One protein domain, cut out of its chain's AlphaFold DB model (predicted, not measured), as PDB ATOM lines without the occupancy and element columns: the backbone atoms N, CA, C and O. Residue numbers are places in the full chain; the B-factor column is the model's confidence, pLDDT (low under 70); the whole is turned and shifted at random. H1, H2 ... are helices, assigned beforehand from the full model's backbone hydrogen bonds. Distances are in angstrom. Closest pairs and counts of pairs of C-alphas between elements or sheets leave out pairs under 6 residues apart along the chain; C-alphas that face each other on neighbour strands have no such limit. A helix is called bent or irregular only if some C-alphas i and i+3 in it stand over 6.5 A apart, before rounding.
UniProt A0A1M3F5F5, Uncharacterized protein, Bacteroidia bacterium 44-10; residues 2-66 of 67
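Overview. This is residues 2 to 66 of the 67 residues of an uncharacterized protein of Bacteroidia bacterium 44-10 (UniProt A0A1M3F5F5). A short helix, H2, sits in the middle, with the longer H4 crossing over one side of it at a steep angle, and the small first helix H1 packs on H2. A wide loop with no named element, residues 19 to 39, swings out past the end of H2 and folds back to the four-residue H3, which lies close to H2. The printed part has 65 residues with four named helices, H1, H2, H3 and H4 in chain order, and no named strand; the class is all helix, with 34 residues in the helices. The whole is compact, with a radius of gyration of the C-alphas of 11.6 A and spans of 31 by 24 by 18 A.

Arrangement. H1, residues 2 to 6, touches H2, residues 9 to 18, after a tight link of 2 residues. Their closest C-alphas are those of Leu 3 and Arg 9, 4.4 A apart. H3, residues 40 to 43, is close to H2 but not clearly touching, the closest C-alphas being those of Tyr 14 and Tyr 43 at 7.5 A. H4, residues 50 to 64, touches H2, with the C-alphas of Glu 10 and Lys 57 closest at 5.3 A. H2 and H4 run the same way at a steep tilt of 59 degrees. H1 is apart from H3 and from H4. H3 and H4 are only just apart, their closest C-alphas lying 8.4 A from each other. In H1 and H4 every O i to N i+4 pair is within hydrogen-bond range; in H2 it is 3 of 6, beside 6 of 7 O i to N i+3 pairs, and H3 is too short for an O i to N i+4 pair.

Along the chain. H1 begins at C-alpha 2, at (134.268, 131.175, 228.394), and measures 5.8 A from first to last C-alpha. H2 measures 15.9 A, ending at C-alpha 18, at (130.757, 130.467, 240.892). H2 is irregular, but only just: C-alphas 10 and 13 are 6.9 A apart. H3 measures 5.9 A. H4 is the longest helix, 20.9 A from C-alpha 50 to C-alpha 64, which is at (139.664, 143.257, 238.674).

Size, cuts and confidence. The two C-alphas farthest apart are those of Gly 32 and His 51, at 33.0 A. The link from H2 to H3 is long, with 21 residues, and its C-alphas lie 9 to 18 A from the mean of the C-alphas; the link from H3 to H4 is short, with 6 residues. The printed part runs from residue 2 to residue 66 with no cut. The mean pLDDT of the printed part is 94.6, and no printed residue is under 70.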
ATOM      1  N   ALA A   2     135.545 130.440 228.527       87.06
ATOM      2  CA  ALA A   2     134.268 131.175 228.394       87.06
ATOM      3  C   ALA A   2     133.872 131.447 226.929       87.06
ATOM      4  O   ALA A   2     132.718 131.273 226.562       87.06
ATOM      5  N   LEU A   3     134.856 131.791 226.088       92.19
ATOM      6  CA  LEU A   3     134.667 131.943 224.643       92.19
ATOM      7  C   LEU A   3     134.127 130.667 223.980       92.19
ATOM      8  O   LEU A   3     133.272 130.759 223.118       92.19
ATOM      9  N   ASP A   4     134.592 129.490 224.398       91.00
ATOM     10  CA  ASP A   4     134.188 128.218 223.785       91.00
ATOM     11  C   ASP A   4     132.814 127.750 224.284       91.00
ATOM     12  O   ASP A   4     132.100 127.054 223.575       91.00
ATOM     13  N   LEU A   5     132.444 128.122 225.515       90.56
ATOM     14  CA  LEU A   5     131.184 127.720 226.146       90.56
ATOM     15  C   LEU A   5     130.017 128.631 225.768       90.56
ATOM     16  O   LEU A   5     128.891 128.163 225.630       90.56
ATOM     17  N   TRP A   6     130.281 129.932 225.659       92.62
ATOM     18  CA  TRP A   6     129.251 130.964 225.541       92.62
ATOM     19  C   TRP A   6     129.561 131.981 224.448       92.62
ATOM     20  O   TRP A   6     129.036 133.088 224.487       92.62
ATOM     21  N   GLU A   7     130.463 131.648 223.520       93.69
ATOM     22  CA  GLU A   7     130.806 132.445 222.330       93.69
ATOM     23  C   GLU A   7     131.330 133.863 222.624       93.69
ATOM     24  O   GLU A   7     131.579 134.658 221.718       93.69
ATOM     25  N   ASN A   8     131.564 134.197 223.897       95.88
ATOM     26  CA  ASN A   8     132.070 135.493 224.311       95.88
ATOM     27  C   ASN A   8     132.951 135.374 225.559       95.88
ATOM     28  O   ASN A   8     132.572 134.817 226.591       95.88
ATOM     29  N   ARG A   9     134.158 135.941 225.472       95.69
ATOM     30  CA  ARG A   9     135.150 135.887 226.550       95.69
ATOM     31  C   ARG A   9     134.732 136.657 227.801       95.69
ATOM     32  O   ARG A   9     135.157 136.266 228.880       95.69
ATOM     33  N   GLU A  10     133.926 137.713 227.677       97.19
ATOM     34  CA  GLU A  10     133.576 138.619 228.785       97.19
ATOM     35  C   GLU A  10     132.768 137.917 229.887       97.19
ATOM     36  O   GLU A  10     132.790 138.333 231.043       97.19
ATOM     37  N   PHE A  11     132.139 136.786 229.571       97.38
ATOM     38  CA  PHE A  11     131.395 135.978 230.532       97.38
ATOM     39  C   PHE A  11     132.271 135.189 231.518       97.38
ATOM     40  O   PHE A  11     131.738 134.581 232.447       97.38
ATOM     41  N   TRP A  12     133.605 135.234 231.399       96.31
ATOM     42  CA  TRP A  12     134.531 134.610 232.360       96.31
ATOM     43  C   TRP A  12     134.215 134.974 233.819       96.31
ATOM     44  O   TRP A  12     134.390 134.145 234.714       96.31
ATOM     45  N   VAL A  13     133.711 136.192 234.053       97.38
ATOM     46  CA  VAL A  13     133.393 136.707 235.388       97.38
ATOM     47  C   VAL A  13     132.379 135.825 236.116       97.38
ATOM     48  O   VAL A  13     132.485 135.637 237.323       97.38
ATOM     49  N   TYR A  14     131.443 135.206 235.394       97.12
ATOM     50  CA  TYR A  14     130.438 134.325 235.987       97.12
ATOM     51  C   TYR A  14     131.024 132.975 236.403       97.12
ATOM     52  O   TYR A  14     130.673 132.457 237.463       97.12
ATOM     53  N   ILE A  15     131.985 132.450 235.637       95.94
ATOM     54  CA  ILE A  15     132.755 131.262 236.038       95.94
ATOM     55  C   ILE A  15     133.554 131.580 237.303       95.94
ATOM     56  O   ILE A  15     133.543 130.796 238.249       95.94
ATOM     57  N   TYR A  16     134.204 132.745 237.363       96.19
ATOM     58  CA  TYR A  16     134.926 133.157 238.566       96.19
ATOM     59  C   TYR A  16     133.997 133.273 239.779       96.19
ATOM     60  O   TYR A  16     134.292 132.706 240.826       96.19
ATOM     61  N   LEU A  17     132.850 133.947 239.648       95.69
ATOM     62  CA  LEU A  17     131.910 134.136 240.757       95.69
ATOM     63  C   LEU A  17     131.386 132.814 241.329       95.69
ATOM     64  O   LEU A  17     131.234 132.713 242.546       95.69
ATOM     65  N   ALA A  18     131.171 131.808 240.479       96.06
ATOM     66  CA  ALA A  18     130.757 130.467 240.892       96.06
ATOM     67  C   ALA A  18     131.861 129.661 241.610       96.06
ATOM     68  O   ALA A  18     131.561 128.636 242.212       96.06
ATOM     69  N   ASN A  19     133.123 130.106 241.543       96.25
ATOM     70  CA  ASN A  19     134.290 129.394 242.084       96.25
ATOM     71  C   ASN A  19     135.193 130.286 242.955       96.25
ATOM     72  O   ASN A  19     136.337 129.925 243.243       96.25
ATOM     73  N   LYS A  20     134.719 131.473 243.353       94.56
ATOM     74  CA  LYS A  20     135.517 132.478 244.079       94.56
ATOM     75  C   LYS A  20     136.009 131.989 245.444       94.56
ATOM     76  O   LYS A  20     136.955 132.537 245.993       94.56
ATOM     77  N   ASP A  21     135.364 130.963 245.992       93.88
ATOM     78  CA  ASP A  21     135.764 130.252 247.205       93.88
ATOM     79  C   ASP A  21     137.065 129.454 247.015       93.88
ATOM     80  O   ASP A  21     137.837 129.297 247.959       93.88
ATOM     81  N   LYS A  22     137.336 128.991 245.790       94.06
ATOM     82  CA  LYS A  22     138.521 128.191 245.423       94.06
ATOM     83  C   LYS A  22     139.581 128.991 244.674       94.06
ATOM     84  O   LYS A  22     140.720 128.544 244.569       94.06
ATOM     85  N   ILE A  23     139.210 130.149 244.129       94.19
ATOM     86  CA  ILE A  23     140.069 131.000 243.303       94.19
ATOM     87  C   ILE A  23     140.185 132.368 243.982       94.19
ATOM     88  O   ILE A  23     139.379 133.253 243.708       94.19
ATOM     89  N   PRO A  24     141.191 132.576 244.854       91.56
ATOM     90  CA  PRO A  24     141.346 133.841 245.568       91.56
ATOM     91  C   PRO A  24     141.687 135.020 244.660       91.56
ATOM     92  O   PRO A  24     141.428 136.157 245.023       91.56
ATOM     93  N   ASN A  25     142.310 134.763 243.505       93.38
ATOM     94  CA  ASN A  25     142.652 135.783 242.524       93.38
ATOM     95  C   ASN A  25     142.210 135.302 241.131       93.38
ATOM     96  O   ASN A  25     142.714 134.274 240.672       93.38
ATOM     97  N   PRO A  26     141.326 136.035 240.432       93.31
ATOM     98  CA  PRO A  26     140.802 135.639 239.122       93.31
ATOM     99  C   PRO A  26     141.891 135.457 238.054       93.31
ATOM    100  O   PRO A  26     141.714 134.667 237.131       93.31
ATOM    101  N   ASN A  27     143.035 136.137 238.194       93.69
ATOM    102  CA  ASN A  27     144.179 136.028 237.284       93.69
ATOM    103  C   ASN A  27     145.116 134.855 237.621       93.69
ATOM    104  O   ASN A  27     146.082 134.613 236.899       93.69
ATOM    105  N   LYS A  28     144.876 134.139 238.728       93.12
ATOM    106  CA  LYS A  28     145.706 133.022 239.195       93.12
ATOM    107  C   LYS A  28     144.827 131.824 239.533       93.12
ATOM    108  O   LYS A  28     144.533 131.561 240.696       93.12
ATOM    109  N   VAL A  29     144.440 131.079 238.503       91.88
ATOM    110  CA  VAL A  29     143.723 129.809 238.659       91.88
ATOM    111  C   VAL A  29     144.748 128.675 238.795       91.88
ATOM    112  O   VAL A  29     145.515 128.452 237.853       91.88
ATOM    113  N   PRO A  30     144.811 127.958 239.934       90.44
ATOM    114  CA  PRO A  30     145.727 126.831 240.091       90.44
ATOM    115  C   PRO A  30     145.463 125.739 239.048       90.44
ATOM    116  O   PRO A  30     144.313 125.422 238.733       90.44
ATOM    117  N   SER A  31     146.526 125.133 238.521       92.00
ATOM    118  CA  SER A  31     146.388 124.004 237.593       92.00
ATOM    119  C   SER A  31     145.700 122.821 238.277       92.00
ATOM    120  O   SER A  31     145.949 122.547 239.447       92.00
ATOM    121  N   GLY A  32     144.817 122.131 237.550       92.88
ATOM    122  CA  GLY A  32     144.005 121.041 238.100       92.88
ATOM    123  C   GLY A  32     142.768 121.491 238.887       92.88
ATOM    124  O   GLY A  32     142.035 120.640 239.383       92.88
ATOM    125  N   THR A  33     142.494 122.800 238.982       92.50
ATOM    126  CA  THR A  33     141.253 123.297 239.597       92.50
ATOM    127  C   THR A  33     140.041 122.832 238.793       92.50
ATOM    128  O   THR A  33     139.904 123.156 237.614       92.50
ATOM    129  N   ILE A  34     139.135 122.107 239.448       94.12
ATOM    130  CA  ILE A  34     137.843 121.724 238.873       94.12
ATOM    131  C   ILE A  34     136.878 122.897 239.046       94.12
ATOM    132  O   ILE A  34     136.537 123.267 240.172       94.12
ATOM    133  N   LEU A  35     136.452 123.475 237.923       94.44
ATOM    134  CA  LEU A  35     135.562 124.631 237.884       94.44
ATOM    135  C   LEU A  35     134.106 124.197 237.746       94.44
ATOM    136  O   LEU A  35     133.766 123.361 236.910       94.44
ATOM    137  N   VAL A  36     133.239 124.816 238.539       94.94
ATOM    138  CA  VAL A  36     131.788 124.745 238.372       94.94
ATOM    139  C   VAL A  36     131.378 125.763 237.316       94.94
ATOM    140  O   VAL A  36     131.703 126.946 237.431       94.94
ATOM    141  N   LEU A  37     130.657 125.313 236.293       94.19
ATOM    142  CA  LEU A  37     130.029 126.206 235.326       94.19
ATOM    143  C   LEU A  37     128.634 126.577 235.843       94.19
ATOM    144  O   LEU A  37     127.843 125.671 236.111       94.19
ATOM    145  N   PRO A  38     128.326 127.872 236.026       92.94
ATOM    146  CA  PRO A  38     126.989 128.278 236.426       92.94
ATOM    147  C   PRO A  38     125.992 128.053 235.290       92.94
ATOM    148  O   PRO A  38     126.352 128.068 234.111       92.94
ATOM    149  N   ASP A  39     124.722 127.908 235.655       91.94
ATOM    150  CA  ASP A  39     123.636 127.882 234.683       91.94
ATOM    151  C   ASP A  39     123.503 129.246 233.978       91.94
ATOM    152  O   ASP A  39     123.585 130.306 234.608       91.94
ATOM    153  N   ILE A  40     123.282 129.223 232.661       91.38
ATOM    154  CA  ILE A  40     123.172 130.427 231.823       91.38
ATOM    155  C   ILE A  40     122.013 131.342 232.238       91.38
ATOM    156  O   ILE A  40     122.099 132.562 232.071       91.38
ATOM    157  N   SER A  41     120.947 130.776 232.809       93.00
ATOM    158  CA  SER A  41     119.754 131.509 233.240       93.00
ATOM    159  C   SER A  41     120.019 132.399 234.455       93.00
ATOM    160  O   SER A  41     119.437 133.480 234.542       93.00
ATOM    161  N   VAL A  42     120.951 132.012 235.336       93.00
ATOM    162  CA  VAL A  42     121.287 132.752 236.568       93.00
ATOM    163  C   VAL A  42     121.796 134.156 236.251       93.00
ATOM    164  O   VAL A  42     121.492 135.113 236.963       93.00
ATOM    165  N   TYR A  43     122.557 134.287 235.164       92.12
ATOM    166  CA  TYR A  43     123.151 135.557 234.747       92.12
ATOM    167  C   TYR A  43     122.542 136.123 233.464       92.12
ATOM    168  O   TYR A  43     122.967 137.192 233.026       92.12
ATOM    169  N   SER A  44     121.551 135.437 232.885       93.44
ATOM    170  CA  SER A  44     120.979 135.773 231.577       93.44
ATOM    171  C   SER A  44     122.076 135.917 230.509       93.44
ATOM    172  O   SER A  44     122.160 136.928 229.806       93.44
ATOM    173  N   ILE A  45     122.965 134.918 230.438       94.12
ATOM    174  CA  ILE A  45     124.095 134.899 229.501       94.12
ATOM    175  C   ILE A  45     123.552 134.803 228.079       94.12
ATOM    176  O   ILE A  45     122.902 133.821 227.721       94.12
ATOM    177  N   ASN A  46     123.832 135.819 227.269       95.88
ATOM    178  CA  ASN A  46     123.454 135.847 225.865       95.88
ATOM    179  C   ASN A  46     124.510 136.613 225.059       95.88
ATOM    180  O   ASN A  46     124.610 137.833 225.158       95.88
ATOM    181  N   ALA A  47     125.293 135.902 224.247       94.75
ATOM    182  CA  ALA A  47     126.345 136.503 223.425       94.75
ATOM    183  C   ALA A  47     125.809 137.416 222.313       94.75
ATOM    184  O   ALA A  47     126.518 138.322 221.878       94.75
ATOM    185  N   ALA A  48     124.566 137.194 221.876       96.38
ATOM    186  CA  ALA A  48     123.905 138.004 220.861       96.38
ATOM    187  C   ALA A  48     123.259 139.276 221.436       96.38
ATOM    188  O   ALA A  48     122.835 140.136 220.667       96.38
ATOM    189  N   ASP A  49     123.185 139.414 222.766       97.31
ATOM    190  CA  ASP A  49     122.677 140.611 223.434       97.31
ATOM    191  C   ASP A  49     123.838 141.511 223.908       97.31
ATOM    192  O   ASP A  49     124.537 141.175 224.875       97.31
ATOM    193  N   PRO A  50     124.032 142.695 223.293       96.56
ATOM    194  CA  PRO A  50     125.066 143.638 223.705       96.56
ATOM    195  C   PRO A  50     124.944 144.078 225.169       96.56
ATOM    196  O   PRO A  50     125.966 144.361 225.799       96.56
ATOM    197  N   HIS A  51     123.731 144.126 225.731       97.00
ATOM    198  CA  HIS A  51     123.529 144.494 227.133       97.00
ATOM    199  C   HIS A  51     124.040 143.407 228.081       97.00
ATOM    200  O   HIS A  51     124.717 143.728 229.062       97.00
ATOM    201  N   SER A  52     123.784 142.133 227.768       97.19
ATOM    202  CA  SER A  52     124.327 140.987 228.511       97.19
ATOM    203  C   SER A  52     125.863 141.009 228.521       97.19
ATOM    204  O   SER A  52     126.488 140.952 229.587       97.19
ATOM    205  N   VAL A  53     126.487 141.220 227.357       97.81
ATOM    206  CA  VAL A  53     127.953 141.316 227.229       97.81
ATOM    207  C   VAL A  53     128.511 142.525 227.990       97.81
ATOM    208  O   VAL A  53     129.493 142.399 228.727       97.81
ATOM    209  N   ALA A  54     127.886 143.699 227.856       97.88
ATOM    210  CA  ALA A  54     128.321 144.915 228.543       97.88
ATOM    211  C   ALA A  54     128.242 144.774 230.071       97.88
ATOM    212  O   ALA A  54     129.160 145.204 230.776       97.88
ATOM    213  N   LYS A  55     127.189 144.124 230.582       97.88
ATOM    214  CA  LYS A  55     127.032 143.826 232.010       97.88
ATOM    215  C   LYS A  55     128.163 142.933 232.521       97.88
ATOM    216  O   LYS A  55     128.769 143.256 233.543       97.88
ATOM    217  N   ALA A  56     128.481 141.856 231.802       97.69
ATOM    218  CA  ALA A  56     129.568 140.948 232.165       97.69
ATOM    219  C   ALA A  56     130.932 141.658 232.161       97.69
ATOM    220  O   ALA A  56     131.682 141.574 233.134       97.69
ATOM    221  N   LYS A  57     131.208 142.447 231.117       98.12
ATOM    222  CA  LYS A  57     132.438 143.240 231.003       98.12
ATOM    223  C   LYS A  57     132.584 144.257 232.136       98.12
ATOM    224  O   LYS A  57     133.654 144.368 232.731       98.12
ATOM    225  N   SER A  58     131.519 144.999 232.450       98.00
ATOM    226  CA  SER A  58     131.534 145.983 233.539       98.00
ATOM    227  C   SER A  58     131.822 145.320 234.884       98.00
ATOM    228  O   SER A  58     132.670 145.803 235.631       98.00
ATOM    229  N   LEU A  59     131.167 144.190 235.159       97.38
ATOM    230  CA  LEU A  59     131.368 143.435 236.391       97.38
ATOM    231  C   LEU A  59     132.791 142.872 236.487       97.38
ATOM    232  O   LEU A  59     133.419 142.963 237.537       97.38
ATOM    233  N   GLY A  60     133.322 142.331 235.386       97.25
ATOM    234  CA  GLY A  60     134.701 141.852 235.322       97.25
ATOM    235  C   GLY A  60     135.710 142.968 235.593       97.25
ATOM    236  O   GLY A  60     136.633 142.781 236.383       97.25
ATOM    237  N   ASN A  61     135.503 144.149 235.005       97.69
ATOM    238  CA  ASN A  61     136.358 145.311 235.238       97.69
ATOM    239  C   ASN A  61     136.316 145.777 236.694       97.69
ATOM    240  O   ASN A  61     137.365 146.046 237.268       97.69
ATOM    241  N   GLU A  62     135.127 145.882 237.291       96.94
ATOM    242  CA  GLU A  62     134.974 146.260 238.698       96.94
ATOM    243  C   GLU A  62     135.695 145.273 239.618       96.94
ATOM    244  O   GLU A  62     136.454 145.676 240.498       96.94
ATOM    245  N   LEU A  63     135.524 143.977 239.357       95.62
ATOM    246  CA  LEU A  63     136.129 142.907 240.136       95.62
ATOM    247  C   LEU A  63     137.658 142.945 240.072       95.62
ATOM    248  O   LEU A  63     138.319 142.792 241.097       95.62
ATOM    249  N   LEU A  64     138.219 143.187 238.886       95.50
ATOM    250  CA  LEU A  64     139.664 143.257 238.674       95.50
ATOM    251  C   LEU A  64     140.329 144.461 239.347       95.50
ATOM    252  O   LEU A  64     141.526 144.406 239.591       95.50
ATOM    253  N   ARG A  65     139.591 145.524 239.697       95.44
ATOM    254  CA  ARG A  65     140.161 146.678 240.426       95.44
ATOM    255  C   ARG A  65     140.607 146.335 241.847       95.44
ATOM    256  O   ARG A  65     141.325 147.122 242.453       95.44
ATOM    257  N   ASN A  66     140.160 145.198 242.372       88.56
ATOM    258  CA  ASN A  66     140.434 144.760 243.737       88.56
ATOM    259  C   ASN A  66     141.651 143.819 243.841       88.56
ATOM    260  O   ASN A  66     141.877 143.250 244.909       88.56
TER     261      ASN A  66